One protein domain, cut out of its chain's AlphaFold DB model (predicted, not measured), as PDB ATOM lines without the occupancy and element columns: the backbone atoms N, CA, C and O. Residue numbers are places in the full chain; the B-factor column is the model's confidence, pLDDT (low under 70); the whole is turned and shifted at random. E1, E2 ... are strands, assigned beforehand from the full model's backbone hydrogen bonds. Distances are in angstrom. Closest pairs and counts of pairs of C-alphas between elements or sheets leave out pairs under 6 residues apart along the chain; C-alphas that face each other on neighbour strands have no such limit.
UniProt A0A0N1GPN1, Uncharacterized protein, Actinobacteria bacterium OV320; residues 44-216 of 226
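AT A GLANCE: This is residues 44 to 216 of the 226 residues of an uncharacterized protein of Actinobacteria bacterium OV320 (UniProt A0A0N1GPN1). Two sheets lie face to face as a sandwich: a strongly twisted, branched sheet of E1, E3, E4, E5, E7 and E10 covers a smaller sheet in the order E8, E2, E6, E9, and their strands cross at 35 degrees. Both sheets are antiparallel, and the chain changes from one to the other six times, for instance at the links E5 to E6 and E9 to E10. The printed part has 173 residues and no named helix; its ten named strands, E1 to E10 in chain order, hold 73 of them, under half, and the class is all strand. The whole is compact, with a radius of gyration of the C-alphas of 17.0 A, yet elongated in outline, spanning 57 by 37 by 28 A.

IN THESE COORDINATES: Pass residues 44 to 56 and find C-alpha 57 at (-13.273, -2.891, -20.029), where E1 begins; it runs to residue 63. E2, residues 71 to 79, covers 26.6 A. E3, residues 88 to 97, covers 26.4 A and bends by 54 degrees at residue 92. Next come E4, residues 105 to 109, and E5, residues 112 to 117. E6, residues 128 to 136, covers 27.1 A, and E7, residues 154 to 162, covers 24.2 A and bends by 52 degrees at residue 159. E8 is residues 185 to 190, E9 residues 203 to 207, and E10 residues 209 to 215, ending at C-alpha 215 at (-7.662, 8.858, -30.207).

HOW THE PARTS SIT: Start at E3 in the branched sheet: E4 and E5 lie on one side of it, E7 on the other side. N 93 and O 158 of E3 and E7 are 2.9 A apart, within hydrogen-bond range. E3 and E4 form a hairpin, with N 94 and O 108 at 2.8 A; E4 runs on into E5 at 65 degrees, and N 90 of E3 and O 113 of E5 are 2.8 A apart. The edge strands E1 and E10 pair with E7 and E5: see N 59 and O 159 at 2.9 A, and N 114 and O 212 at 2.8 A. In the other sheet, look at N 74 and O 133 of E2 and E6, 2.8 A; N 132 and O 205 of E6 and E9, 2.8 A; and N 187 and O 73 of E8 and E2, 2.9 A. Between the sheets, the closest C-alphas of E2 and E7, those of Ala 74 and Leu 159, are 7.8 A apart.

THE WHOLE: The two C-alphas farthest apart, those of Gly 123 and Gly 149, are 58.7 A apart. The printed part has no cut; its long links are E6 to E7, E7 to E8 and E8 to E9. Its mean pLDDT is 78.0, with values under 70 at residues 44 to 53, 119 to 127, 140 to 151, 168 to 177 and 183 to 185.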
ATOM      1  N   GLU A  44      -0.591 -15.378 -17.336       42.25
ATOM      2  CA  GLU A  44      -1.622 -16.132 -18.020       42.25
ATOM      3  C   GLU A  44      -2.582 -15.172 -18.731       42.25
ATOM      4  O   GLU A  44      -3.310 -14.376 -18.130       42.25
ATOM      5  N   THR A  45      -2.572 -15.231 -20.065       49.12
ATOM      6  CA  THR A  45      -3.589 -14.599 -20.905       49.12
ATOM      7  C   THR A  45      -4.951 -15.174 -20.538       49.12
ATOM      8  O   THR A  45      -5.323 -16.251 -21.015       49.12
ATOM      9  N   THR A  46      -5.717 -14.471 -19.706       49.25
ATOM     10  CA  THR A  46      -7.100 -14.870 -19.455       49.25
ATOM     11  C   THR A  46      -7.859 -14.708 -20.766       49.25
ATOM     12  O   THR A  46      -7.896 -13.625 -21.350       49.25
ATOM     13  N   SER A  47      -8.435 -15.802 -21.267       50.06
ATOM     14  CA  SER A  47      -9.274 -15.751 -22.460       50.06
ATOM     15  C   SER A  47     -10.499 -14.902 -22.146       50.06
ATOM     16  O   SER A  47     -11.398 -15.355 -21.441       50.06
ATOM     17  N   ARG A  48     -10.537 -13.668 -22.641       53.62
ATOM     18  CA  ARG A  48     -11.713 -12.812 -22.499       53.62
ATOM     19  C   ARG A  48     -12.674 -13.160 -23.645       53.62
ATOM     20  O   ARG A  48     -12.244 -13.189 -24.798       53.62
ATOM     21  N   PRO A  49     -13.946 -13.498 -23.364       53.06
ATOM     22  CA  PRO A  49     -14.937 -13.661 -24.421       53.06
ATOM     23  C   PRO A  49     -15.093 -12.337 -25.181       53.06
ATOM     24  O   PRO A  49     -14.739 -11.279 -24.659       53.06
ATOM     25  N   ARG A  50     -15.635 -12.404 -26.404       56.19
ATOM     26  CA  ARG A  50     -15.994 -11.238 -27.225       56.19
ATOM     27  C   ARG A  50     -16.607 -10.144 -26.348       56.19
ATOM     28  O   ARG A  50     -17.708 -10.326 -25.831       56.19
ATOM     29  N   GLN A  51     -15.908  -9.022 -26.185       55.59
ATOM     30  CA  GLN A  51     -16.526  -7.854 -25.576       55.59
ATOM     31  C   GLN A  51     -17.581  -7.324 -26.534       55.59
ATOM     32  O   GLN A  51     -17.318  -7.057 -27.710       55.59
ATOM     33  N   ALA A  52     -18.811  -7.266 -26.043       53.88
ATOM     34  CA  ALA A  52     -19.910  -6.700 -26.787       53.88
ATOM     35  C   ALA A  52     -19.765  -5.173 -26.767       53.88
ATOM     36  O   ALA A  52     -19.981  -4.543 -25.736       53.88
ATOM     37  N   GLY A  53     -19.417  -4.605 -27.920       64.62
ATOM     38  CA  GLY A  53     -19.515  -3.171 -28.176       64.62
ATOM     39  C   GLY A  53     -18.286  -2.335 -27.823       64.62
ATOM     40  O   GLY A  53     -17.297  -2.803 -27.257       64.62
ATOM     41  N   ASN A  54     -18.395  -1.062 -28.190       82.12
ATOM     42  CA  ASN A  54     -17.394  -0.010 -28.049       82.12
ATOM     43  C   ASN A  54     -17.376   0.595 -26.631       82.12
ATOM     44  O   ASN A  54     -17.503   1.802 -26.440       82.12
ATOM     45  N   VAL A  55     -17.238  -0.266 -25.617       87.88
ATOM     46  CA  VAL A  55     -17.166   0.119 -24.197       87.88
ATOM     47  C   VAL A  55     -15.857  -0.373 -23.595       87.88
ATOM     48  O   VAL A  55     -15.482  -1.534 -23.765       87.88
ATOM     49  N   TRP A  56     -15.171   0.502 -22.861       90.88
ATOM     50  CA  TRP A  56     -13.914   0.163 -22.207       90.88
ATOM     51  C   TRP A  56     -14.106  -0.848 -21.085       90.88
ATOM     52  O   TRP A  56     -14.958  -0.688 -20.213       90.88
ATOM     53  N   THR A  57     -13.262  -1.870 -21.071       87.19
ATOM     54  CA  THR A  57     -13.273  -2.891 -20.029       87.19
ATOM     55  C   THR A  57     -11.859  -3.188 -19.567       87.19
ATOM     56  O   THR A  57     -10.923  -3.224 -20.363       87.19
ATOM     57  N   SER A  58     -11.700  -3.439 -18.275       86.25
ATOM     58  CA  SER A  58     -10.385  -3.588 -17.663       86.25
ATOM     59  C   SER A  58      -9.891  -5.033 -17.689       86.25
ATOM     60  O   SER A  58     -10.594  -5.965 -17.286       86.25
ATOM     61  N   CYS A  59      -8.655  -5.218 -18.154       80.50
ATOM     62  CA  CYS A  59      -7.979  -6.519 -18.197       80.50
ATOM     63  C   CYS A  59      -6.844  -6.659 -17.180       80.50
ATOM     64  O   CYS A  59      -6.368  -7.764 -16.971       80.50
ATOM     65  N   GLY A  60      -6.464  -5.586 -16.486       78.00
ATOM     66  CA  GLY A  60      -5.563  -5.646 -15.340       78.00
ATOM     67  C   GLY A  60      -5.692  -4.384 -14.500       78.00
ATOM     68  O   GLY A  60      -5.953  -3.316 -15.045       78.00
ATOM     69  N   ILE A  61      -5.532  -4.519 -13.184       82.38
ATOM     70  CA  ILE A  61      -5.746  -3.452 -12.201       82.38
ATOM     71  C   ILE A  61      -4.548  -3.440 -11.252       82.38
ATOM     72  O   ILE A  61      -4.157  -4.495 -10.752       82.38
ATOM     73  N   ALA A  62      -3.971  -2.267 -11.008       82.25
ATOM     74  CA  ALA A  62      -3.004  -2.038  -9.940       82.25
ATOM     75  C   ALA A  62      -3.529  -0.973  -8.988       82.25
ATOM     76  O   ALA A  62      -4.012   0.065  -9.433       82.25
ATOM     77  N   ASN A  63      -3.404  -1.223  -7.688       81.62
ATOM     78  CA  ASN A  63      -3.588  -0.195  -6.673       81.62
ATOM     79  C   ASN A  63      -2.350   0.712  -6.664       81.62
ATOM     80  O   ASN A  63      -1.223   0.217  -6.638       81.62
ATOM     81  N   VAL A  64      -2.575   2.021  -6.716       78.44
ATOM     82  CA  VAL A  64      -1.526   3.050  -6.745       78.44
ATOM     83  C   VAL A  64      -1.723   4.118  -5.668       78.44
ATOM     84  O   VAL A  64      -1.070   5.159  -5.702       78.44
ATOM     85  N   THR A  65      -2.601   3.878  -4.693       77.62
ATOM     86  CA  THR A  65      -2.798   4.789  -3.562       77.62
ATOM     87  C   THR A  65      -1.468   5.049  -2.844       77.62
ATOM     88  O   THR A  65      -0.737   4.112  -2.519       77.62
ATOM     89  N   GLY A  66      -1.145   6.321  -2.587       71.75
ATOM     90  CA  GLY A  66       0.074   6.726  -1.876       71.75
ATOM     91  C   GLY A  66       1.352   6.707  -2.722       71.75
ATOM     92  O   GLY A  66       2.442   7.006  -2.222       71.75
ATOM     93  N   VAL A  67       1.257   6.373  -4.012       74.88
ATOM     94  CA  VAL A  67       2.409   6.371  -4.911       74.88
ATOM     95  C   VAL A  67       2.902   7.801  -5.163       74.88
ATOM     96  O   VAL A  67       2.141   8.749  -5.330       74.88
ATOM     97  N   SER A  68       4.221   7.986  -5.173       72.38
ATOM     98  CA  SER A  68       4.821   9.324  -5.124       72.38
ATOM     99  C   SER A  68       5.354   9.873  -6.437       72.38
ATOM    100  O   SER A  68       5.970  10.935  -6.414       72.38
ATOM    101  N   PHE A  69       5.200   9.167  -7.552       78.44
ATOM    102  CA  PHE A  69       5.611   9.685  -8.853       78.44
ATOM    103  C   PHE A  69       4.517   9.463  -9.882       78.44
ATOM    104  O   PHE A  69       3.679   8.574  -9.735       78.44
ATOM    105  N   ASP A  70       4.576  10.289 -10.915       82.19
ATOM    106  CA  ASP A  70       3.561  10.465 -11.942       82.19
ATOM    107  C   ASP A  70       3.681   9.483 -13.118       82.19
ATOM    108  O   ASP A  70       2.884   9.520 -14.060       82.19
ATOM    109  N   ARG A  71       4.710   8.627 -13.105       86.75
ATOM    110  CA  ARG A  71       5.047   7.754 -14.230       86.75
ATOM    111  C   ARG A  71       4.733   6.299 -13.957       86.75
ATOM    112  O   ARG A  71       5.017   5.758 -12.884       86.75
ATOM    113  N   VAL A  72       4.177   5.666 -14.983       87.50
ATOM    114  CA  VAL A  72       3.674   4.295 -14.949       87.50
ATOM    115  C   VAL A  72       4.176   3.549 -16.178       87.50
ATOM    116  O   VAL A  72       4.072   4.053 -17.294       87.50
ATOM    117  N   GLU A  73       4.696   2.338 -15.985       88.19
ATOM    118  CA  GLU A  73       4.965   1.379 -17.058       88.19
ATOM    119  C   GLU A  73       4.012   0.186 -16.933       88.19
ATOM    120  O   GLU A  73       3.931  -0.440 -15.875       88.19
ATOM    121  N   ALA A  74       3.326  -0.145 -18.025       87.56
ATOM    122  CA  ALA A  74       2.509  -1.339 -18.175       87.56
ATOM    123  C   ALA A  74       3.099  -2.248 -19.259       87.56
ATOM    124  O   ALA A  74       3.478  -1.793 -20.343       87.56
ATOM    125  N   LYS A  75       3.152  -3.552 -18.982       88.50
ATOM    126  CA  LYS A  75       3.506  -4.592 -19.961       88.50
ATOM    127  C   LYS A  75       2.383  -5.606 -20.068       88.50
ATOM    128  O   LYS A  75       1.845  -6.032 -19.046       88.50
ATOM    129  N   PHE A  76       2.082  -6.022 -21.290       87.06
ATOM    130  CA  PHE A  76       1.052  -7.012 -21.580       87.06
ATOM    131  C   PHE A  76       1.456  -7.877 -22.772       87.06
ATOM    132  O   PHE A  76       2.339  -7.526 -23.559       87.06
ATOM    133  N   THR A  77       0.783  -9.009 -22.921       86.88
ATOM    134  CA  THR A  77       0.806  -9.810 -24.143       86.88
ATOM    135  C   THR A  77      -0.556  -9.755 -24.808       86.88
ATOM    136  O   THR A  77      -1.582  -9.682 -24.131       86.88
ATOM    137  N   ALA A  78      -0.562  -9.756 -26.131       87.44
ATOM    138  CA  ALA A  78      -1.757  -9.845 -26.944       87.44
ATOM    139  C   ALA A  78      -1.716 -11.154 -27.731       87.44
ATOM    140  O   ALA A  78      -0.663 -11.564 -28.208       87.44
ATOM    141  N   ASP A  79      -2.852 -11.820 -27.870       83.69
ATOM    142  CA  ASP A  79      -2.989 -13.022 -28.683       83.69
ATOM    143  C   ASP A  79      -4.199 -12.871 -29.601       83.69
ATOM    144  O   ASP A  79      -5.238 -12.340 -29.198       83.69
ATOM    145  N   ARG A  80      -4.060 -13.376 -30.830       81.38
ATOM    146  CA  ARG A  80      -5.096 -13.348 -31.874       81.38
ATOM    147  C   ARG A  80      -5.590 -11.943 -32.212       81.38
ATOM    148  O   ARG A  80      -6.787 -11.740 -32.394       81.38
ATOM    149  N   ILE A  81      -4.670 -10.994 -32.364       84.12
ATOM    150  CA  ILE A  81      -4.977  -9.729 -33.041       84.12
ATOM    151  C   ILE A  81      -4.928 -10.000 -34.547       84.12
ATOM    152  O   ILE A  81      -3.859 -10.279 -35.090       84.12
ATOM    153  N   ILE A  82      -6.085 -10.002 -35.207       80.69
ATOM    154  CA  ILE A  82      -6.225 -10.344 -36.628       80.69
ATOM    155  C   ILE A  82      -6.771  -9.119 -37.368       80.69
ATOM    156  O   ILE A  82      -7.813  -8.598 -36.954       80.69
ATOM    157  N   PRO A  83      -6.120  -8.676 -38.462       80.88
ATOM    158  CA  PRO A  83      -6.563  -7.510 -39.220       80.88
ATOM    159  C   PRO A  83      -8.010  -7.643 -39.678       80.88
ATOM    160  O   PRO A  83      -8.414  -8.712 -40.149       80.88
ATOM    161  N   ALA A  84      -8.772  -6.560 -39.539       78.25
ATOM    162  CA  ALA A  84     -10.185  -6.466 -39.907       78.25
ATOM    163  C   ALA A  84     -11.112  -7.534 -39.278       78.25
ATOM    164  O   ALA A  84     -12.228  -7.732 -39.757       78.25
ATOM    165  N   ARG A  85     -10.667  -8.245 -38.229       77.38
ATOM    166  CA  ARG A  85     -11.455  -9.299 -37.558       77.38
ATOM    167  C   ARG A  85     -11.464  -9.178 -36.041       77.38
ATOM    168  O   ARG A  85     -12.520  -9.265 -35.425       77.38
ATOM    169  N   SER A  86     -10.294  -9.005 -35.437       80.12
ATOM    170  CA  SER A  86     -10.108  -8.957 -33.982       80.12
ATOM    171  C   SER A  86      -9.080  -7.900 -33.590       80.12
ATOM    172  O   SER A  86      -8.249  -8.108 -32.705       80.12
ATOM    173  N   GLU A  87      -9.133  -6.762 -34.278       86.75
ATOM    174  CA  GLU A  87      -8.429  -5.552 -33.866       86.75
ATOM    175  C   GLU A  87      -9.019  -5.048 -32.551       86.75
ATOM    176  O   GLU A  87     -10.218  -5.175 -32.286       86.75
ATOM    177  N   VAL A  88      -8.152  -4.500 -31.712       88.56
ATOM    178  CA  VAL A  88      -8.499  -4.078 -30.358       88.56
ATOM    179  C   VAL A  88      -7.929  -2.702 -30.114       88.56
ATOM    180  O   VAL A  88      -6.795  -2.406 -30.488       88.56
ATOM    181  N   GLU A  89      -8.706  -1.869 -29.446       93.00
ATOM    182  CA  GLU A  89      -8.197  -0.630 -28.891       93.00
ATOM    183  C   GLU A  89      -7.851  -0.844 -27.431       93.00
ATOM    184  O   GLU A  89      -8.605  -1.472 -26.690       93.00
ATOM    185  N   ILE A  90      -6.712  -0.306 -27.027       93.12
ATOM    186  CA  ILE A  90      -6.200  -0.372 -25.668       93.12
ATOM    187  C   ILE A  90      -5.859   1.029 -25.166       93.12
ATOM    188  O   ILE A  90      -5.500   1.908 -25.953       93.12
ATOM    189  N   ARG A  91      -5.966   1.231 -23.854       94.12
ATOM    190  CA  ARG A  91      -5.503   2.436 -23.149       94.12
ATOM    191  C   ARG A  91      -5.137   2.121 -21.708       94.12
ATOM    192  O   ARG A  91      -5.601   1.122 -21.162       94.12
ATOM    193  N   ILE A  92      -4.368   2.998 -21.078       93.62
ATOM    194  CA  ILE A  92      -4.243   3.034 -19.621       93.62
ATOM    195  C   ILE A  92      -5.197   4.101 -19.088       93.62
ATOM    196  O   ILE A  92      -5.270   5.197 -19.641       93.62
ATOM    197  N   ALA A  93      -5.922   3.790 -18.020       92.81
ATOM    198  CA  ALA A  93      -6.774   4.743 -17.322       92.81
ATOM    199  C   ALA A  93      -6.554   4.677 -15.808       92.81
ATOM    200  O   ALA A  93      -6.283   3.618 -15.244       92.81
ATOM    201  N   ALA A  94      -6.655   5.834 -15.171       91.50
ATOM    202  CA  ALA A  94      -6.557   6.055 -13.744       91.50
ATOM    203  C   ALA A  94      -7.958   6.264 -13.164       91.50
ATOM    204  O   ALA A  94      -8.740   7.057 -13.691       91.50
ATOM    205  N   PHE A  95      -8.254   5.585 -12.061       89.94
ATOM    206  CA  PHE A  95      -9.554   5.636 -11.409       89.94
ATOM    207  C   PHE A  95      -9.444   6.028  -9.943       89.94
ATOM    208  O   PHE A  95      -8.549   5.562  -9.236       89.94
ATOM    209  N   ARG A  96     -10.408   6.832  -9.492       88.50
ATOM    210  CA  ARG A  96     -10.711   7.069  -8.081       88.50
ATOM    211  C   ARG A  96     -11.910   6.219  -7.674       88.50
ATOM    212  O   ARG A  96     -12.902   6.145  -8.402       88.50
ATOM    213  N   HIS A  97     -11.820   5.618  -6.495       86.25
ATOM    214  CA  HIS A  97     -12.873   4.829  -5.859       86.25
ATOM    215  C   HIS A  97     -13.188   5.463  -4.500       86.25
ATOM    216  O   HIS A  97     -12.507   5.149  -3.516       86.25
ATOM    217  N   PRO A  98     -14.162   6.390  -4.425       83.56
ATOM    218  CA  PRO A  98     -14.539   7.008  -3.162       83.56
ATOM    219  C   PRO A  98     -15.232   5.976  -2.271       83.56
ATOM    220  O   PRO A  98     -16.183   5.315  -2.702       83.56
ATOM    221  N   HIS A  99     -14.782   5.870  -1.022       74.12
ATOM    222  CA  HIS A  99     -15.222   4.845  -0.072       74.12
ATOM    223  C   HIS A  99     -16.752   4.795   0.114       74.12
ATOM    224  O   HIS A  99     -17.334   3.716   0.208       74.12
ATOM    225  N   ASP A 100     -17.416   5.952   0.096       75.62
ATOM    226  CA  ASP A 100     -18.825   6.069   0.495       75.62
ATOM    227  C   ASP A 100     -19.830   5.953  -0.654       75.62
ATOM    228  O   ASP A 100     -21.031   5.797  -0.431       75.62
ATOM    229  N   THR A 101     -19.361   6.038  -1.897       75.88
ATOM    230  CA  THR A 101     -20.253   6.080  -3.066       75.88
ATOM    231  C   THR A 101     -20.327   4.752  -3.803       75.88
ATOM    232  O   THR A 101     -21.222   4.577  -4.628       75.88
ATOM    233  N   PHE A 102     -19.382   3.835  -3.542       72.75
ATOM    234  CA  PHE A 102     -19.116   2.664  -4.389       72.75
ATOM    235  C   PHE A 102     -19.005   3.026  -5.882       72.75
ATOM    236  O   PHE A 102     -19.191   2.179  -6.755       72.75
ATOM    237  N   ALA A 103     -18.731   4.297  -6.186       83.38
ATOM    238  CA  ALA A 103     -18.592   4.784  -7.539       83.38
ATOM    239  C   ALA A 103     -17.149   4.596  -7.994       83.38
ATOM    240  O   ALA A 103     -16.203   4.632  -7.206       83.38
ATOM    241  N   LYS A 104     -16.995   4.428  -9.300       87.06
ATOM    242  CA  LYS A 104     -15.704   4.404  -9.965       87.06
ATOM    243  C   LYS A 104     -15.658   5.577 -10.922       87.06
ATOM    244  O   LYS A 104     -16.490   5.663 -11.822       87.06
ATOM    245  N   GLU A 105     -14.697   6.464 -10.725       90.06
ATOM    246  CA  GLU A 105     -14.546   7.689 -11.507       90.06
ATOM    247  C   GLU A 105     -13.231   7.650 -12.276       90.06
ATOM    248  O   GLU A 105     -12.176   7.421 -11.685       90.06
ATOM    249  N   CYS A 106     -13.286   7.855 -13.593       91.69
ATOM    250  CA  CYS A 106     -12.089   7.987 -14.416       91.69
ATOM    251  C   CYS A 106     -11.508   9.388 -14.210       91.69
ATOM    252  O   CYS A 106     -12.121  10.374 -14.602       91.69
ATOM    253  N   ILE A 107     -10.332   9.470 -13.596       91.44
ATOM    254  CA  ILE A 107      -9.672  10.742 -13.264       91.44
ATOM    255  C   ILE A 107      -8.497  11.056 -14.197       91.44
ATOM    256  O   ILE A 107      -7.942  12.148 -14.154       91.44
ATOM    257  N   GLY A 108      -8.105  10.107 -15.050       92.19
ATOM    258  CA  GLY A 108      -7.068  10.305 -16.056       92.19
ATOM    259  C   GLY A 108      -7.024   9.152 -17.051       92.19
ATOM    260  O   GLY A 108      -7.358   8.019 -16.714       92.19
ATOM    261  N   ALA A 109      -6.590   9.422 -18.276       94.81
ATOM    262  CA  ALA A 109      -6.405   8.403 -19.302       94.81
ATOM    263  C   ALA A 109      -5.212   8.738 -20.201       94.81
ATOM    264  O   ALA A 109      -4.867   9.904 -20.378       94.81
ATOM    265  N   SER A 110      -4.592   7.715 -20.782       95.38
ATOM    266  CA  SER A 110      -3.673   7.870 -21.909       95.38
ATOM    267  C   SER A 110      -4.449   8.006 -23.222       95.38
ATOM    268  O   SER A 110      -5.651   7.730 -23.282       95.38
ATOM    269  N   SER A 111      -3.752   8.330 -24.314       96.25
ATOM    270  CA  SER A 111      -4.286   8.128 -25.663       96.25
ATOM    271  C   SER A 111      -4.705   6.667 -25.872       96.25
ATOM    272  O   SER A 111      -4.207   5.760 -25.202       96.25
ATOM    273  N   ALA A 112      -5.615   6.430 -26.815       95.38
ATOM    274  CA  ALA A 112      -6.001   5.082 -27.210       95.38
ATOM    275  C   ALA A 112      -5.148   4.616 -28.393       95.38
ATOM    276  O   ALA A 112      -5.007   5.328 -29.392       95.38
ATOM    277  N   VAL A 113      -4.630   3.396 -28.294       94.94
ATOM    278  CA  VAL A 113      -3.862   2.743 -29.353       94.94
ATOM    279  C   VAL A 113      -4.669   1.580 -29.897       94.94
ATOM    280  O   VAL A 113      -5.157   0.749 -29.132       94.94
ATOM    281  N   ARG A 114      -4.803   1.506 -31.217       93.81
ATOM    282  CA  ARG A 114      -5.361   0.344 -31.900       93.81
ATOM    283  C   ARG A 114      -4.237  -0.611 -32.253       93.81
ATOM    284  O   ARG A 114      -3.258  -0.209 -32.875       93.81
ATOM    285  N   LEU A 115      -4.386  -1.866 -31.844       91.69
ATOM    286  CA  LEU A 115      -3.530  -2.958 -32.280       91.69
ATOM    287  C   LEU A 115      -4.130  -3.572 -33.533       91.69
ATOM    288  O   LEU A 115      -5.273  -4.040 -33.520       91.69
ATOM    289  N   THR A 116      -3.322  -3.621 -34.580       88.00
ATOM    290  CA  THR A 116      -3.645  -4.318 -35.815       88.00
ATOM    291  C   THR A 116      -2.723  -5.525 -35.938       88.00
ATOM    292  O   THR A 116      -1.544  -5.511 -35.574       88.00
ATOM    293  N   GLY A 117      -3.284  -6.655 -36.361       75.00
ATOM    294  CA  GLY A 117      -2.467  -7.841 -36.585       75.00
ATOM    295  C   GLY A 117      -1.517  -7.622 -37.762       75.00
ATOM    296  O   GLY A 117      -1.748  -6.762 -38.603       75.00
ATOM    297  N   ASN A 118      -0.475  -8.439 -37.879       70.25
ATOM    298  CA  ASN A 118       0.406  -8.437 -39.058       70.25
ATOM    299  C   ASN A 118       0.315  -9.772 -39.823       70.25
ATOM    300  O   ASN A 118       1.304 -10.327 -40.287       70.25
ATOM    301  N   TYR A 119      -0.888 -10.352 -39.899       60.69
ATOM    302  CA  TYR A 119      -1.108 -11.660 -40.526       60.69
ATOM    303  C   TYR A 119      -2.170 -11.601 -41.625       60.69
ATOM    304  O   TYR A 119      -3.321 -11.251 -41.372       60.69
ATOM    305  N   SER A 120      -1.802 -12.043 -42.836       51.19
ATOM    306  CA  SER A 120      -2.766 -12.450 -43.862       51.19
ATOM    307  C   SER A 120      -3.339 -13.819 -43.490       51.19
ATOM    308  O   SER A 120      -2.597 -14.774 -43.262       51.19
ATOM    309  N   VAL A 121      -4.659 -13.907 -43.408       48.75
ATOM    310  CA  VAL A 121      -5.408 -15.072 -42.927       48.75
ATOM    311  C   VAL A 121      -5.114 -16.340 -43.750       48.75
ATOM    312  O   VAL A 121      -5.081 -16.290 -44.974       48.75
ATOM    313  N   VAL A 122      -4.968 -17.470 -43.047       44.66
ATOM    314  CA  VAL A 122      -5.571 -18.807 -43.282       44.66
ATOM    315  C   VAL A 122      -4.571 -19.901 -42.870       44.66
ATOM    316  O   VAL A 122      -3.636 -20.225 -43.593       44.66
ATOM    317  N   GLY A 123      -4.809 -20.526 -41.710       47.62
ATOM    318  CA  GLY A 123      -4.419 -21.926 -41.483       47.62
ATOM    319  C   GLY A 123      -3.441 -22.245 -40.352       47.62
ATOM    320  O   GLY A 123      -3.517 -23.353 -39.828       47.62
ATOM    321  N   THR A 124      -2.564 -21.341 -39.904       43.59
ATOM    322  CA  THR A 124      -1.542 -21.732 -38.909       43.59
ATOM    323  C   THR A 124      -1.098 -20.612 -37.969       43.59
ATOM    324  O   THR A 124      -0.505 -19.636 -38.403       43.59
ATOM    325  N   LYS A 125      -1.310 -20.888 -36.672       49.56
ATOM    326  CA  LYS A 125      -0.751 -20.297 -35.440       49.56
ATOM    327  C   LYS A 125      -1.061 -18.820 -35.152       49.56
ATOM    328  O   LYS A 125      -0.633 -17.910 -35.842       49.56
ATOM    329  N   SER A 126      -1.773 -18.629 -34.042       54.94
ATOM    330  CA  SER A 126      -2.000 -17.360 -33.357       54.94
ATOM    331  C   SER A 126      -0.668 -16.637 -33.112       54.94
ATOM    332  O   SER A 126       0.246 -17.211 -32.519       54.94
ATOM    333  N   GLY A 127      -0.536 -15.410 -33.617       64.44
ATOM    334  CA  GLY A 127       0.613 -14.559 -33.332       64.44
ATOM    335  C   GLY A 127       0.470 -13.964 -31.937       64.44
ATOM    336  O   GLY A 127      -0.424 -13.151 -31.713       64.44
ATOM    337  N   MET A 128       1.334 -14.378 -31.011       77.00
ATOM    338  CA  MET A 128       1.489 -13.680 -29.738       77.00
ATOM    339  C   MET A 128       2.303 -12.408 -29.966       77.00
ATOM    340  O   MET A 128       3.395 -12.460 -30.537       77.00
ATOM    341  N   GLY A 129       1.778 -11.285 -29.498       84.31
ATOM    342  CA  GLY A 129       2.467 -10.010 -29.428       84.31
ATOM    343  C   GLY A 129       2.759  -9.593 -27.992       84.31
ATOM    344  O   GLY A 129       2.096 -10.028 -27.052       84.31
ATOM    345  N   GLY A 130       3.766  -8.747 -27.816       87.81
ATOM    346  CA  GLY A 130       4.131  -8.131 -26.544       87.81
ATOM    347  C   GLY A 130       4.057  -6.616 -26.664       87.81
ATOM    348  O   GLY A 130       4.631  -6.042 -27.588       87.81
ATOM    349  N   GLY A 131       3.354  -5.975 -25.735       90.19
ATOM    350  CA  GLY A 131       3.209  -4.528 -25.677       90.19
ATOM    351  C   GLY A 131       3.835  -3.934 -24.422       90.19
ATOM    352  O   GLY A 131       3.845  -4.549 -23.350       90.19
ATOM    353  N   LYS A 132       4.362  -2.720 -24.567       92.06
ATOM    354  CA  LYS A 132       4.850  -1.883 -23.474       92.06
ATOM    355  C   LYS A 132       4.260  -0.489 -23.622       92.06
ATOM    356  O   LYS A 132       4.311   0.100 -24.698       92.06
ATOM    357  N   TRP A 133       3.773   0.048 -22.515       92.56
ATOM    358  CA  TRP A 133       3.180   1.371 -22.447       92.56
ATOM    359  C   TRP A 133       3.784   2.141 -21.277       92.56
ATOM    360  O   TRP A 133       3.848   1.618 -20.168       92.56
ATOM    361  N   ARG A 134       4.251   3.365 -21.524       93.38
ATOM    362  CA  ARG A 134       4.780   4.280 -20.503       93.38
ATOM    363  C   ARG A 134       3.979   5.569 -20.494       93.38
ATOM    364  O   ARG A 134       3.869   6.215 -21.531       93.38
ATOM    365  N   TRP A 135       3.430   5.948 -19.353       93.69
ATOM    366  CA  TRP A 135       2.483   7.056 -19.257       93.69
ATOM    367  C   TRP A 135       2.832   7.989 -18.098       93.69
ATOM    368  O   TRP A 135       3.180   7.513 -17.017       93.69
ATOM    369  N   ILE A 136       2.748   9.299 -18.349       91.88
ATOM    370  CA  ILE A 136       2.733  10.353 -17.327       91.88
ATOM    371  C   ILE A 136       1.266  10.683 -17.057       91.88
ATOM    372  O   ILE A 136       0.608  11.274 -17.909       91.88
ATOM    373  N   HIS A 137       0.743  10.302 -15.894       86.12
ATOM    374  CA  HIS A 137      -0.690  10.451 -15.616       86.12
ATOM    375  C   HIS A 137      -1.102  11.864 -15.187       86.12
ATOM    376  O   HIS A 137      -2.292  12.162 -15.155       86.12
ATOM    377  N   GLY A 138      -0.152  12.727 -14.810       79.75
ATOM    378  CA  GLY A 138      -0.397  14.137 -14.470       79.75
ATOM    379  C   GLY A 138      -1.176  14.394 -13.170       79.75
ATOM    380  O   GLY A 138      -1.267  15.536 -12.731       79.75
ATOM    381  N   LEU A 139      -1.722  13.351 -12.536       78.12
ATOM    382  CA  LEU A 139      -2.389  13.460 -11.234       78.12
ATOM    383  C   LEU A 139      -1.409  13.907 -10.133       78.12
ATOM    384  O   LEU A 139      -0.240  13.507 -10.166       78.12
ATOM    385  N   PRO A 140      -1.876  14.695  -9.145       69.50
ATOM    386  CA  PRO A 140      -1.045  15.179  -8.052       69.50
ATOM    387  C   PRO A 140      -0.281  14.070  -7.318       69.50
ATOM    388  O   PRO A 140      -0.760  12.945  -7.142       69.50
ATOM    389  N   TYR A 141       0.923  14.418  -6.862       61.38
ATOM    390  CA  TYR A 141       1.787  13.534  -6.085       61.38
ATOM    391  C   TYR A 141       1.061  12.954  -4.865       61.38
ATOM    392  O   TYR A 141       0.405  13.685  -4.131       61.38
ATOM    393  N   GLY A 142       1.234  11.649  -4.636       59.28
ATOM    394  CA  GLY A 142       0.570  10.908  -3.559       59.28
ATOM    395  C   GLY A 142      -0.698  10.189  -4.009       59.28
ATOM    396  O   GLY A 142      -1.207   9.366  -3.256       59.28
ATOM    397  N   TRP A 143      -1.193  10.465  -5.227       65.75
ATOM    398  CA  TRP A 143      -2.531  10.052  -5.665       65.75
ATOM    399  C   TRP A 143      -3.626  10.517  -4.703       65.75
ATOM    400  O   TRP A 143      -4.742  10.047  -4.783       65.75
ATOM    401  N   ASP A 144      -3.334  11.485  -3.840       59.69
ATOM    402  CA  ASP A 144      -4.302  12.128  -2.969       59.69
ATOM    403  C   ASP A 144      -4.938  13.264  -3.776       59.69
ATOM    404  O   ASP A 144      -4.587  14.433  -3.626       59.69
ATOM    405  N   ALA A 145      -5.850  12.928  -4.694       52.88
ATOM    406  CA  ALA A 145      -6.600  13.940  -5.448       52.88
ATOM    407  C   ALA A 145      -7.543  14.763  -4.545       52.88
ATOM    408  O   ALA A 145      -8.155  15.732  -4.993       52.88
ATOM    409  N   ASP A 146      -7.652  14.401  -3.267       52.94
ATOM    410  CA  ASP A 146      -8.519  15.064  -2.317       52.94
ATOM    411  C   ASP A 146      -7.818  16.288  -1.698       52.94
ATOM    412  O   ASP A 146      -7.366  16.280  -0.553       52.94
ATOM    413  N   GLU A 147      -7.868  17.414  -2.423       50.50
ATOM    414  CA  GLU A 147      -7.802  18.759  -1.816       50.50
ATOM    415  C   GLU A 147      -8.871  18.935  -0.707       50.50
ATOM    416  O   GLU A 147      -8.762  19.819   0.143       50.50
ATOM    417  N   ALA A 148      -9.892  18.068  -0.690       47.31
ATOM    418  CA  ALA A 148     -10.987  18.029   0.275       47.31
ATOM    419  C   ALA A 148     -10.660  17.325   1.611       47.31
ATOM    420  O   ALA A 148     -11.487  17.359   2.521       47.31
ATOM    421  N   GLY A 149      -9.477  16.714   1.767       49.06
ATOM    422  CA  GLY A 149      -9.065  16.089   3.033       49.06
ATOM    423  C   GLY A 149      -9.732  14.745   3.345       49.06
ATOM    424  O   GLY A 149      -9.668  14.293   4.489       49.06
ATOM    425  N   ASP A 150     -10.350  14.103   2.354       54.22
ATOM    426  CA  ASP A 150     -10.965  12.788   2.514       54.22
ATOM    427  C   ASP A 150      -9.943  11.688   2.192       54.22
ATOM    428  O   ASP A 150      -9.776  11.255   1.060       54.22
ATOM    429  N   SER A 151      -9.193  11.248   3.200       61.12
ATOM    430  CA  SER A 151      -8.131  10.237   3.059       61.12
ATOM    431  C   SER A 151      -8.655   8.807   2.827       61.12
ATOM    432  O   SER A 151      -7.994   7.843   3.214       61.12
ATOM    433  N   SER A 152      -9.874   8.652   2.306       71.94
ATOM    434  CA  SER A 152     -10.587   7.372   2.211       71.94
ATOM    435  C   SER A 152     -10.642   6.795   0.793       71.94
ATOM    436  O   SER A 152     -10.944   5.611   0.624       71.94
ATOM    437  N   SER A 153     -10.320   7.594  -0.226       80.12
ATOM    438  CA  SER A 153     -10.343   7.165  -1.625       80.12
ATOM    439  C   SER A 153      -9.242   6.144  -1.941       80.12
ATOM    440  O   SER A 153      -8.078   6.306  -1.568       80.12
ATOM    441  N   ILE A 154      -9.594   5.099  -2.694       81.44
ATOM    442  CA  ILE A 154      -8.621   4.174  -3.293       81.44
ATOM    443  C   ILE A 154      -8.379   4.595  -4.740       81.44
ATOM    444  O   ILE A 154      -9.313   4.976  -5.443       81.44
ATOM    445  N   TYR A 155      -7.135   4.487  -5.200       83.56
ATOM    446  CA  TYR A 155      -6.746   4.844  -6.554       83.56
ATOM    447  C   TYR A 155      -6.209   3.622  -7.287       83.56
ATOM    448  O   TYR A 155      -5.381   2.873  -6.757       83.56
ATOM    449  N   THR A 156      -6.683   3.410  -8.513       86.31
ATOM    450  CA  THR A 156      -6.220   2.309  -9.360       86.31
ATOM    451  C   THR A 156      -5.779   2.786 -10.728       86.31
ATOM    452  O   THR A 156      -6.277   3.776 -11.258       86.31
ATOM    453  N   ILE A 157      -4.856   2.040 -11.325       88.31
ATOM    454  CA  ILE A 157      -4.550   2.121 -12.749       88.31
ATOM    455  C   ILE A 157      -4.994   0.839 -13.413       88.31
ATOM    456  O   ILE A 157      -4.796  -0.262 -12.885       88.31
ATOM    457  N   GLU A 158      -5.586   0.984 -14.589       89.25
ATOM    458  CA  GLU A 158      -6.169  -0.109 -15.334       89.25
ATOM    459  C   GLU A 158      -5.775  -0.062 -16.811       89.25
ATOM    460  O   GLU A 158      -5.911   0.969 -17.469       89.25
ATOM    461  N   LEU A 159      -5.336  -1.201 -17.354       89.94
ATOM    462  CA  LEU A 159      -5.241  -1.415 -18.798       89.94
ATOM    463  C   LEU A 159      -6.633  -1.785 -19.255       89.94
ATOM    464  O   LEU A 159      -7.176  -2.841 -18.905       89.94
ATOM    465  N   GLN A 160      -7.198  -0.886 -20.031       90.44
ATOM    466  CA  GLN A 160      -8.491  -1.067 -20.629       90.44
ATOM    467  C   GLN A 160      -8.318  -1.520 -22.063       90.44
ATOM    468  O   GLN A 160      -7.368  -1.144 -22.752       90.44
ATOM    469  N   HIS A 161      -9.264  -2.327 -22.505       90.19
ATOM    470  CA  HIS A 161      -9.389  -2.736 -23.884       90.19
ATOM    471  C   HIS A 161     -10.850  -2.649 -24.313       90.19
ATOM    472  O   HIS A 161     -11.751  -2.664 -23.467       90.19
ATOM    473  N   ARG A 162     -11.075  -2.523 -25.619       87.94
ATOM    474  CA  ARG A 162     -12.404  -2.608 -26.222       87.94
ATOM    475  C   ARG A 162     -12.343  -2.998 -27.689       87.94
ATOM    476  O   ARG A 162     -11.299  -2.909 -28.337       87.94
ATOM    477  N   ASN A 163     -13.507  -3.362 -28.209       86.38
ATOM    478  CA  ASN A 163     -13.719  -3.562 -29.633       86.38
ATOM    479  C   ASN A 163     -14.180  -2.262 -30.279       86.38
ATOM    480  O   ASN A 163     -15.210  -1.733 -29.859       86.38
ATOM    481  N   PRO A 164     -13.467  -1.748 -31.288       84.31
ATOM    482  CA  PRO A 164     -13.932  -0.564 -31.977       84.31
ATOM    483  C   PRO A 164     -15.117  -0.887 -32.894       84.31
ATOM    484  O   PRO A 164     -15.211  -1.988 -33.443       84.31
ATOM    485  N   ASP A 165     -16.016   0.083 -33.072       81.19
ATOM    486  CA  ASP A 165     -17.246  -0.095 -33.859       81.19
ATOM    487  C   ASP A 165     -16.982  -0.401 -35.345       81.19
ATOM    488  O   ASP A 165     -17.813  -1.019 -36.011       81.19
ATOM    489  N   ASP A 166     -15.826   0.007 -35.871       81.50
ATOM    490  CA  ASP A 166     -15.413  -0.202 -37.260       81.50
ATOM    491  C   ASP A 166     -14.687  -1.539 -37.501       81.50
ATOM    492  O   ASP A 166     -14.460  -1.909 -38.652       81.50
ATOM    493  N   CYS A 167     -14.400  -2.322 -36.454       75.62
ATOM    494  CA  CYS A 167     -13.898  -3.690 -36.591       75.62
ATOM    495  C   CYS A 167     -15.052  -4.686 -36.432       75.62
ATOM    496  O   CYS A 167     -15.385  -5.141 -35.332       75.62
ATOM    497  N   THR A 168     -15.668  -5.065 -37.555       65.94
ATOM    498  CA  THR A 168     -16.754  -6.049 -37.535       65.94
ATOM    499  C   THR A 168     -16.191  -7.424 -37.197       65.94
ATOM    500  O   THR A 168     -15.624  -8.105 -38.045       65.94
ATOM    501  N   GLN A 169     -16.379  -7.859 -35.954       65.19
ATOM    502  CA  GLN A 169     -16.089  -9.232 -35.547       65.19
ATOM    503  C   GLN A 169     -17.132 -10.171 -36.184       65.19
ATOM    504  O   GLN A 169     -18.151 -10.502 -35.563       65.19
ATOM    505  N   THR A 170     -16.947 -10.509 -37.463       54.09
ATOM    506  CA  THR A 170     -17.846 -11.386 -38.219       54.09
ATOM    507  C   THR A 170     -17.694 -12.828 -37.742       54.09
ATOM    508  O   THR A 170     -16.604 -13.361 -37.550       54.09
ATOM    509  N   SER A 171     -18.836 -13.446 -37.458       51.53
ATOM    510  CA  SER A 171     -18.974 -14.684 -36.697       51.53
ATOM    511  C   SER A 171     -18.948 -15.936 -37.575       51.53
ATOM    512  O   SER A 171     -19.846 -16.770 -37.462       51.53
ATOM    513  N   ASP A 172     -17.953 -16.090 -38.445       53.72
ATOM    514  CA  ASP A 172     -17.889 -17.300 -39.281       53.72
ATOM    515  C   ASP A 172     -17.362 -18.518 -38.491       53.72
ATOM    516  O   ASP A 172     -17.599 -19.668 -38.861       53.72
ATOM    517  N   SER A 173     -16.743 -18.288 -37.327       55.88
ATOM    518  CA  SER A 173     -16.472 -19.311 -36.315       55.88
ATOM    519  C   SER A 173     -16.498 -18.719 -34.901       55.88
ATOM    520  O   SER A 173     -16.313 -17.517 -34.710       55.88
ATOM    521  N   THR A 174     -16.670 -19.560 -33.874       56.50
ATOM    522  CA  THR A 174     -16.572 -19.171 -32.449       56.50
ATOM    523  C   THR A 174     -15.217 -18.564 -32.061       56.50
ATOM    524  O   THR A 174     -15.072 -18.045 -30.955       56.50
ATOM    525  N   TRP A 175     -14.233 -18.607 -32.963       55.44
ATOM    526  CA  TRP A 175     -12.874 -18.133 -32.745       55.44
ATOM    527  C   TRP A 175     -12.510 -16.878 -33.553       55.44
ATOM    528  O   TRP A 175     -11.554 -16.209 -33.173       55.44
ATOM    529  N   ASP A 176     -13.267 -16.518 -34.599       59.56
ATOM    530  CA  ASP A 176     -12.906 -15.472 -35.580       59.56
ATOM    531  C   ASP A 176     -13.143 -14.012 -35.128       59.56
ATOM    532  O   ASP A 176     -12.959 -13.081 -35.904       59.56
ATOM    533  N   GLY A 177     -13.469 -13.785 -33.853       59.47
ATOM    534  CA  GLY A 177     -13.559 -12.445 -33.246       59.47
ATOM    535  C   GLY A 177     -12.992 -12.366 -31.826       59.47
ATOM    536  O   GLY A 177     -13.081 -11.336 -31.165       59.47
ATOM    537  N   ALA A 178     -12.430 -13.461 -31.314       73.00
ATOM    538  CA  ALA A 178     -11.876 -13.491 -29.967       73.00
ATOM    539  C   ALA A 178     -10.381 -13.158 -30.002       73.00
ATOM    540  O   ALA A 178      -9.610 -13.813 -30.703       73.00
ATOM    541  N   TYR A 179      -9.974 -12.197 -29.180       80.31
ATOM    542  CA  TYR A 179      -8.578 -11.908 -28.860       80.31
ATOM    543  C   TYR A 179      -8.347 -12.100 -27.363       80.31
ATOM    544  O   TYR A 179      -9.290 -12.237 -26.579       80.31
ATOM    545  N   LYS A 180      -7.080 -12.114 -26.954       82.38
ATOM    546  CA  LYS A 180      -6.710 -12.108 -25.537       82.38
ATOM    547  C   LYS A 180      -5.713 -10.997 -25.283       82.38
ATOM    548  O   LYS A 180      -4.794 -10.814 -26.071       82.38
ATOM    549  N   ILE A 181      -5.877 -10.317 -24.158       83.81
ATOM    550  CA  ILE A 181      -4.867  -9.441 -23.570       83.81
ATOM    551  C   ILE A 181      -4.532 -10.044 -22.207       83.81
ATOM    552  O   ILE A 181      -5.446 -10.415 -21.464       83.81
ATOM    553  N   SER A 182      -3.250 -10.235 -21.900       78.94
ATOM    554  CA  SER A 182      -2.856 -10.773 -20.598       78.94
ATOM    555  C   SER A 182      -3.047  -9.780 -19.472       78.94
ATOM    556  O   SER A 182      -3.018  -8.564 -19.669       78.94
ATOM    557  N   ASN A 183      -3.109 -10.343 -18.266       64.12
ATOM    558  CA  ASN A 183      -2.832  -9.594 -17.056       64.12
ATOM    559  C   ASN A 183      -1.416  -8.996 -17.120       64.12
ATOM    560  O   ASN A 183      -0.569  -9.368 -17.943       64.12
ATOM    561  N   MET A 184      -1.205  -8.004 -16.272       67.38
ATOM    562  CA  MET A 184      -0.237  -6.947 -16.496       67.38
ATOM    563  C   MET A 184       0.837  -6.898 -15.432       67.38
ATOM    564  O   MET A 184       0.575  -7.125 -14.254       67.38
ATOM    565  N   HIS A 185       2.033  -6.499 -15.859       65.75
ATOM    566  CA  HIS A 185       3.072  -6.036 -14.952       65.75
ATOM    567  C   HIS A 185       3.051  -4.511 -14.923       65.75
ATOM    568  O   HIS A 185       3.258  -3.872 -15.959       65.75
ATOM    569  N   TYR A 186       2.809  -3.961 -13.736       72.19
ATOM    570  CA  TYR A 186       2.903  -2.538 -13.464       72.19
ATOM    571  C   TYR A 186       4.175  -2.187 -12.715       72.19
ATOM    572  O   TYR A 186       4.517  -2.813 -11.714       72.19
ATOM    573  N   CYS A 187       4.804  -1.107 -13.150       72.00
ATOM    574  CA  CYS A 187       5.692  -0.328 -12.309       72.00
ATOM    575  C   CYS A 187       5.099   1.079 -12.238       72.00
ATOM    576  O   CYS A 187       5.197   1.837 -13.200       72.00
ATOM    577  N   ALA A 188       4.413   1.391 -11.140       71.69
ATOM    578  CA  ALA A 188       3.858   2.715 -10.881       71.69
ATOM    579  C   ALA A 188       4.786   3.485  -9.941       71.69
ATOM    580  O   ALA A 188       5.507   2.881  -9.144       71.69
ATOM    581  N   GLY A 189       4.767   4.813 -10.019       70.38
ATOM    582  CA  GLY A 189       5.590   5.615  -9.125       70.38
ATOM    583  C   GLY A 189       7.058   5.581  -9.476       70.38
ATOM    584  O   GLY A 189       7.900   5.571  -8.582       70.38
ATOM    585  N   LEU A 190       7.379   5.545 -10.763       76.50
ATOM    586  CA  LEU A 190       8.767   5.592 -11.183       76.50
ATOM    587  C   LEU A 190       9.241   7.041 -11.336       76.50
ATOM    588  O   LEU A 190       8.488   7.884 -11.826       76.50
ATOM    589  N   PRO A 191      10.488   7.352 -10.953       79.50
ATOM    590  CA  PRO A 191      11.068   8.651 -11.238       79.50
ATOM    591  C   PRO A 191      11.445   8.755 -12.728       79.50
ATOM    592  O   PRO A 191      11.555   7.745 -13.435       79.50
ATOM    593  N   GLU A 192      11.645   9.981 -13.216       85.69
ATOM    594  CA  GLU A 192      11.943  10.266 -14.628       85.69
ATOM    595  C   GLU A 192      13.149   9.487 -15.154       85.69
ATOM    596  O   GLU A 192      13.122   8.987 -16.275       85.69
ATOM    597  N   GLU A 193      14.177   9.308 -14.323       85.06
ATOM    598  CA  GLU A 193      15.421   8.651 -14.720       85.06
ATOM    599  C   GLU A 193      15.230   7.164 -15.063       85.06
ATOM    600  O   GLU A 193      16.057   6.592 -15.774       85.06
ATOM    601  N   GLN A 194      14.159   6.522 -14.579       81.94
ATOM    602  CA  GLN A 194      13.889   5.108 -14.863       81.94
ATOM    603  C   GLN A 194      13.096   4.892 -16.155       81.94
ATOM    604  O   GLN A 194      13.296   3.882 -16.833       81.94
ATOM    605  N   ILE A 195      12.207   5.823 -16.507       87.31
ATOM    606  CA  ILE A 195      11.398   5.758 -17.731       87.31
ATOM    607  C   ILE A 195      11.318   7.133 -18.415       87.31
ATOM    608  O   ILE A 195      10.240   7.731 -18.476       87.31
ATOM    609  N   PRO A 196      12.442   7.618 -18.978       90.44
ATOM    610  CA  PRO A 196      12.527   8.953 -19.575       90.44
ATOM    611  C   PRO A 196      11.648   9.115 -20.822       90.44
ATOM    612  O   PRO A 196      11.289  10.228 -21.182       90.44
ATOM    613  N   ASP A 197      11.268   8.006 -21.461       93.75
ATOM    614  CA  ASP A 197      10.430   8.015 -22.662       93.75
ATOM    615  C   ASP A 197       8.928   8.153 -22.357       93.75
ATOM    616  O   ASP A 197       8.121   8.171 -23.282       93.75
ATOM    617  N   ALA A 198       8.518   8.177 -21.082       92.06
ATOM    618  CA  ALA A 198       7.111   8.344 -20.723       92.06
ATOM    619  C   ALA A 198       6.573   9.700 -21.215       92.06
ATOM    620  O   ALA A 198       7.269  10.710 -21.157       92.06
ATOM    621  N   SER A 199       5.317   9.732 -21.662       94.62
ATOM    622  CA  SER A 199       4.650  10.961 -22.107       94.62
ATOM    623  C   SER A 199       3.226  11.063 -21.563       94.62
ATOM    624  O   SER A 199       2.636  10.055 -21.166       94.62
ATOM    625  N   GLU A 200       2.655  12.270 -21.578       91.75
ATOM    626  CA  GLU A 200       1.267  12.534 -21.156       91.75
ATOM    627  C   GLU A 200       0.243  11.816 -22.049       91.75
ATOM    628  O   GLU A 200      -0.723  11.234 -21.560       91.75
ATOM    629  N   SER A 201       0.496  11.767 -23.361       92.00
ATOM    630  CA  SER A 201      -0.299  10.969 -24.305       92.00
ATOM    631  C   SER A 201      -0.093   9.459 -24.123       92.00
ATOM    632  O   SER A 201      -0.881   8.647 -24.597       92.00
ATOM    633  N   GLY A 202       0.981   9.065 -23.440       92.69
ATOM    634  CA  GLY A 202       1.476   7.701 -23.406       92.69
ATOM    635  C   GLY A 202       2.435   7.419 -24.561       92.69
ATOM    636  O   GLY A 202       2.111   7.608 -25.734       92.69
ATOM    637  N   TRP A 203       3.623   6.933 -24.217       95.12
ATOM    638  CA  TRP A 203       4.540   6.296 -25.148       95.12
ATOM    639  C   TRP A 203       4.180   4.823 -25.257       95.12
ATOM    640  O   TRP A 203       3.917   4.158 -24.249       95.12
ATOM    641  N   PHE A 204       4.190   4.304 -26.478       94.38
ATOM    642  CA  PHE A 204       3.730   2.960 -26.761       94.38
ATOM    643  C   PHE A 204       4.667   2.235 -27.720       94.38
ATOM    644  O   PHE A 204       5.154   2.811 -28.695       94.38
ATOM    645  N   TRP A 205       4.884   0.954 -27.444       93.19
ATOM    646  CA  TRP A 205       5.620   0.034 -28.295       93.19
ATOM    647  C   TRP A 205       4.927  -1.323 -28.313       93.19
ATOM    648  O   TRP A 205       4.502  -1.831 -27.271       93.19
ATOM    649  N   TYR A 206       4.869  -1.937 -29.490       90.88
ATOM    650  CA  TYR A 206       4.280  -3.253 -29.685       90.88
ATOM    651  C   TYR A 206       5.101  -4.074 -30.674       90.88
ATOM    652  O   TYR A 206       5.540  -3.573 -31.707       90.88
ATOM    653  N   ALA A 207       5.309  -5.343 -30.335       88.12
ATOM    654  CA  ALA A 207       5.886  -6.355 -31.208       88.12
ATOM    655  C   ALA A 207       4.878  -7.488 -31.402       88.12
ATOM    656  O   ALA A 207       4.220  -7.885 -30.447       88.12
ATOM    657  N   GLY A 208       4.790  -8.044 -32.611       83.88
ATOM    658  CA  GLY A 208       3.822  -9.096 -32.966       83.88
ATOM    659  C   GLY A 208       2.650  -8.611 -33.827       83.88
ATOM    660  O   GLY A 208       1.815  -9.415 -34.233       83.88
ATOM    661  N   GLY A 209       2.622  -7.321 -34.155       86.94
ATOM    662  CA  GLY A 209       1.701  -6.709 -35.103       86.94
ATOM    663  C   GLY A 209       2.094  -5.261 -35.379       86.94
ATOM    664  O   GLY A 209       3.223  -4.869 -35.077       86.94
ATOM    665  N   ASP A 210       1.151  -4.493 -35.903       90.12
ATOM    666  CA  ASP A 210       1.260  -3.047 -36.060       90.12
ATOM    667  C   ASP A 210       0.379  -2.343 -35.018       90.12
ATOM    668  O   ASP A 210      -0.428  -2.959 -34.310       90.12
ATOM    669  N   TYR A 211       0.581  -1.038 -34.863       92.56
ATOM    670  CA  TYR A 211      -0.248  -0.220 -33.994       92.56
ATOM    671  C   TYR A 211      -0.371   1.203 -34.524       92.56
ATOM    672  O   TYR A 211       0.529   1.718 -35.187       92.56
ATOM    673  N   GLU A 212      -1.467   1.859 -34.166       94.00
ATOM    674  CA  GLU A 212      -1.685   3.274 -34.448       94.00
ATOM    675  C   GLU A 212      -2.367   3.971 -33.270       94.00
ATOM    676  O   GLU A 212      -3.198   3.393 -32.568       94.00
ATOM    677  N   VAL A 213      -2.005   5.231 -33.030       94.31
ATOM    678  CA  VAL A 213      -2.709   6.072 -32.056       94.31
ATOM    679  C   VAL A 213      -3.985   6.570 -32.725       94.31
ATOM    680  O   VAL A 213      -3.915   7.356 -33.667       94.31
ATOM    681  N   VAL A 214      -5.143   6.121 -32.242       94.31
ATOM    682  CA  VAL A 214      -6.438   6.394 -32.893       94.31
ATOM    683  C   VAL A 214      -7.214   7.525 -32.240       94.31
ATOM    684  O   VAL A 214      -8.016   8.180 -32.902       94.31
ATOM    685  N   ARG A 215      -6.992   7.780 -30.945       91.19
ATOM    686  CA  ARG A 215      -7.662   8.858 -30.207       91.19
ATOM    687  C   ARG A 215      -6.770   9.429 -29.118       91.19
ATOM    688  O   ARG A 215      -5.888   8.749 -28.596       91.19
ATOM    689  N   GLN A 216      -7.031  10.685 -28.781       93.25
ATOM    690  CA  GLN A 216      -6.415  11.346 -27.637       93.25
ATOM    691  C   GLN A 216      -6.988  10.824 -26.317       93.25
ATOM    692  O   GLN A 216      -7.971  10.085 -26.314       93.25
TER     693      GLN A 216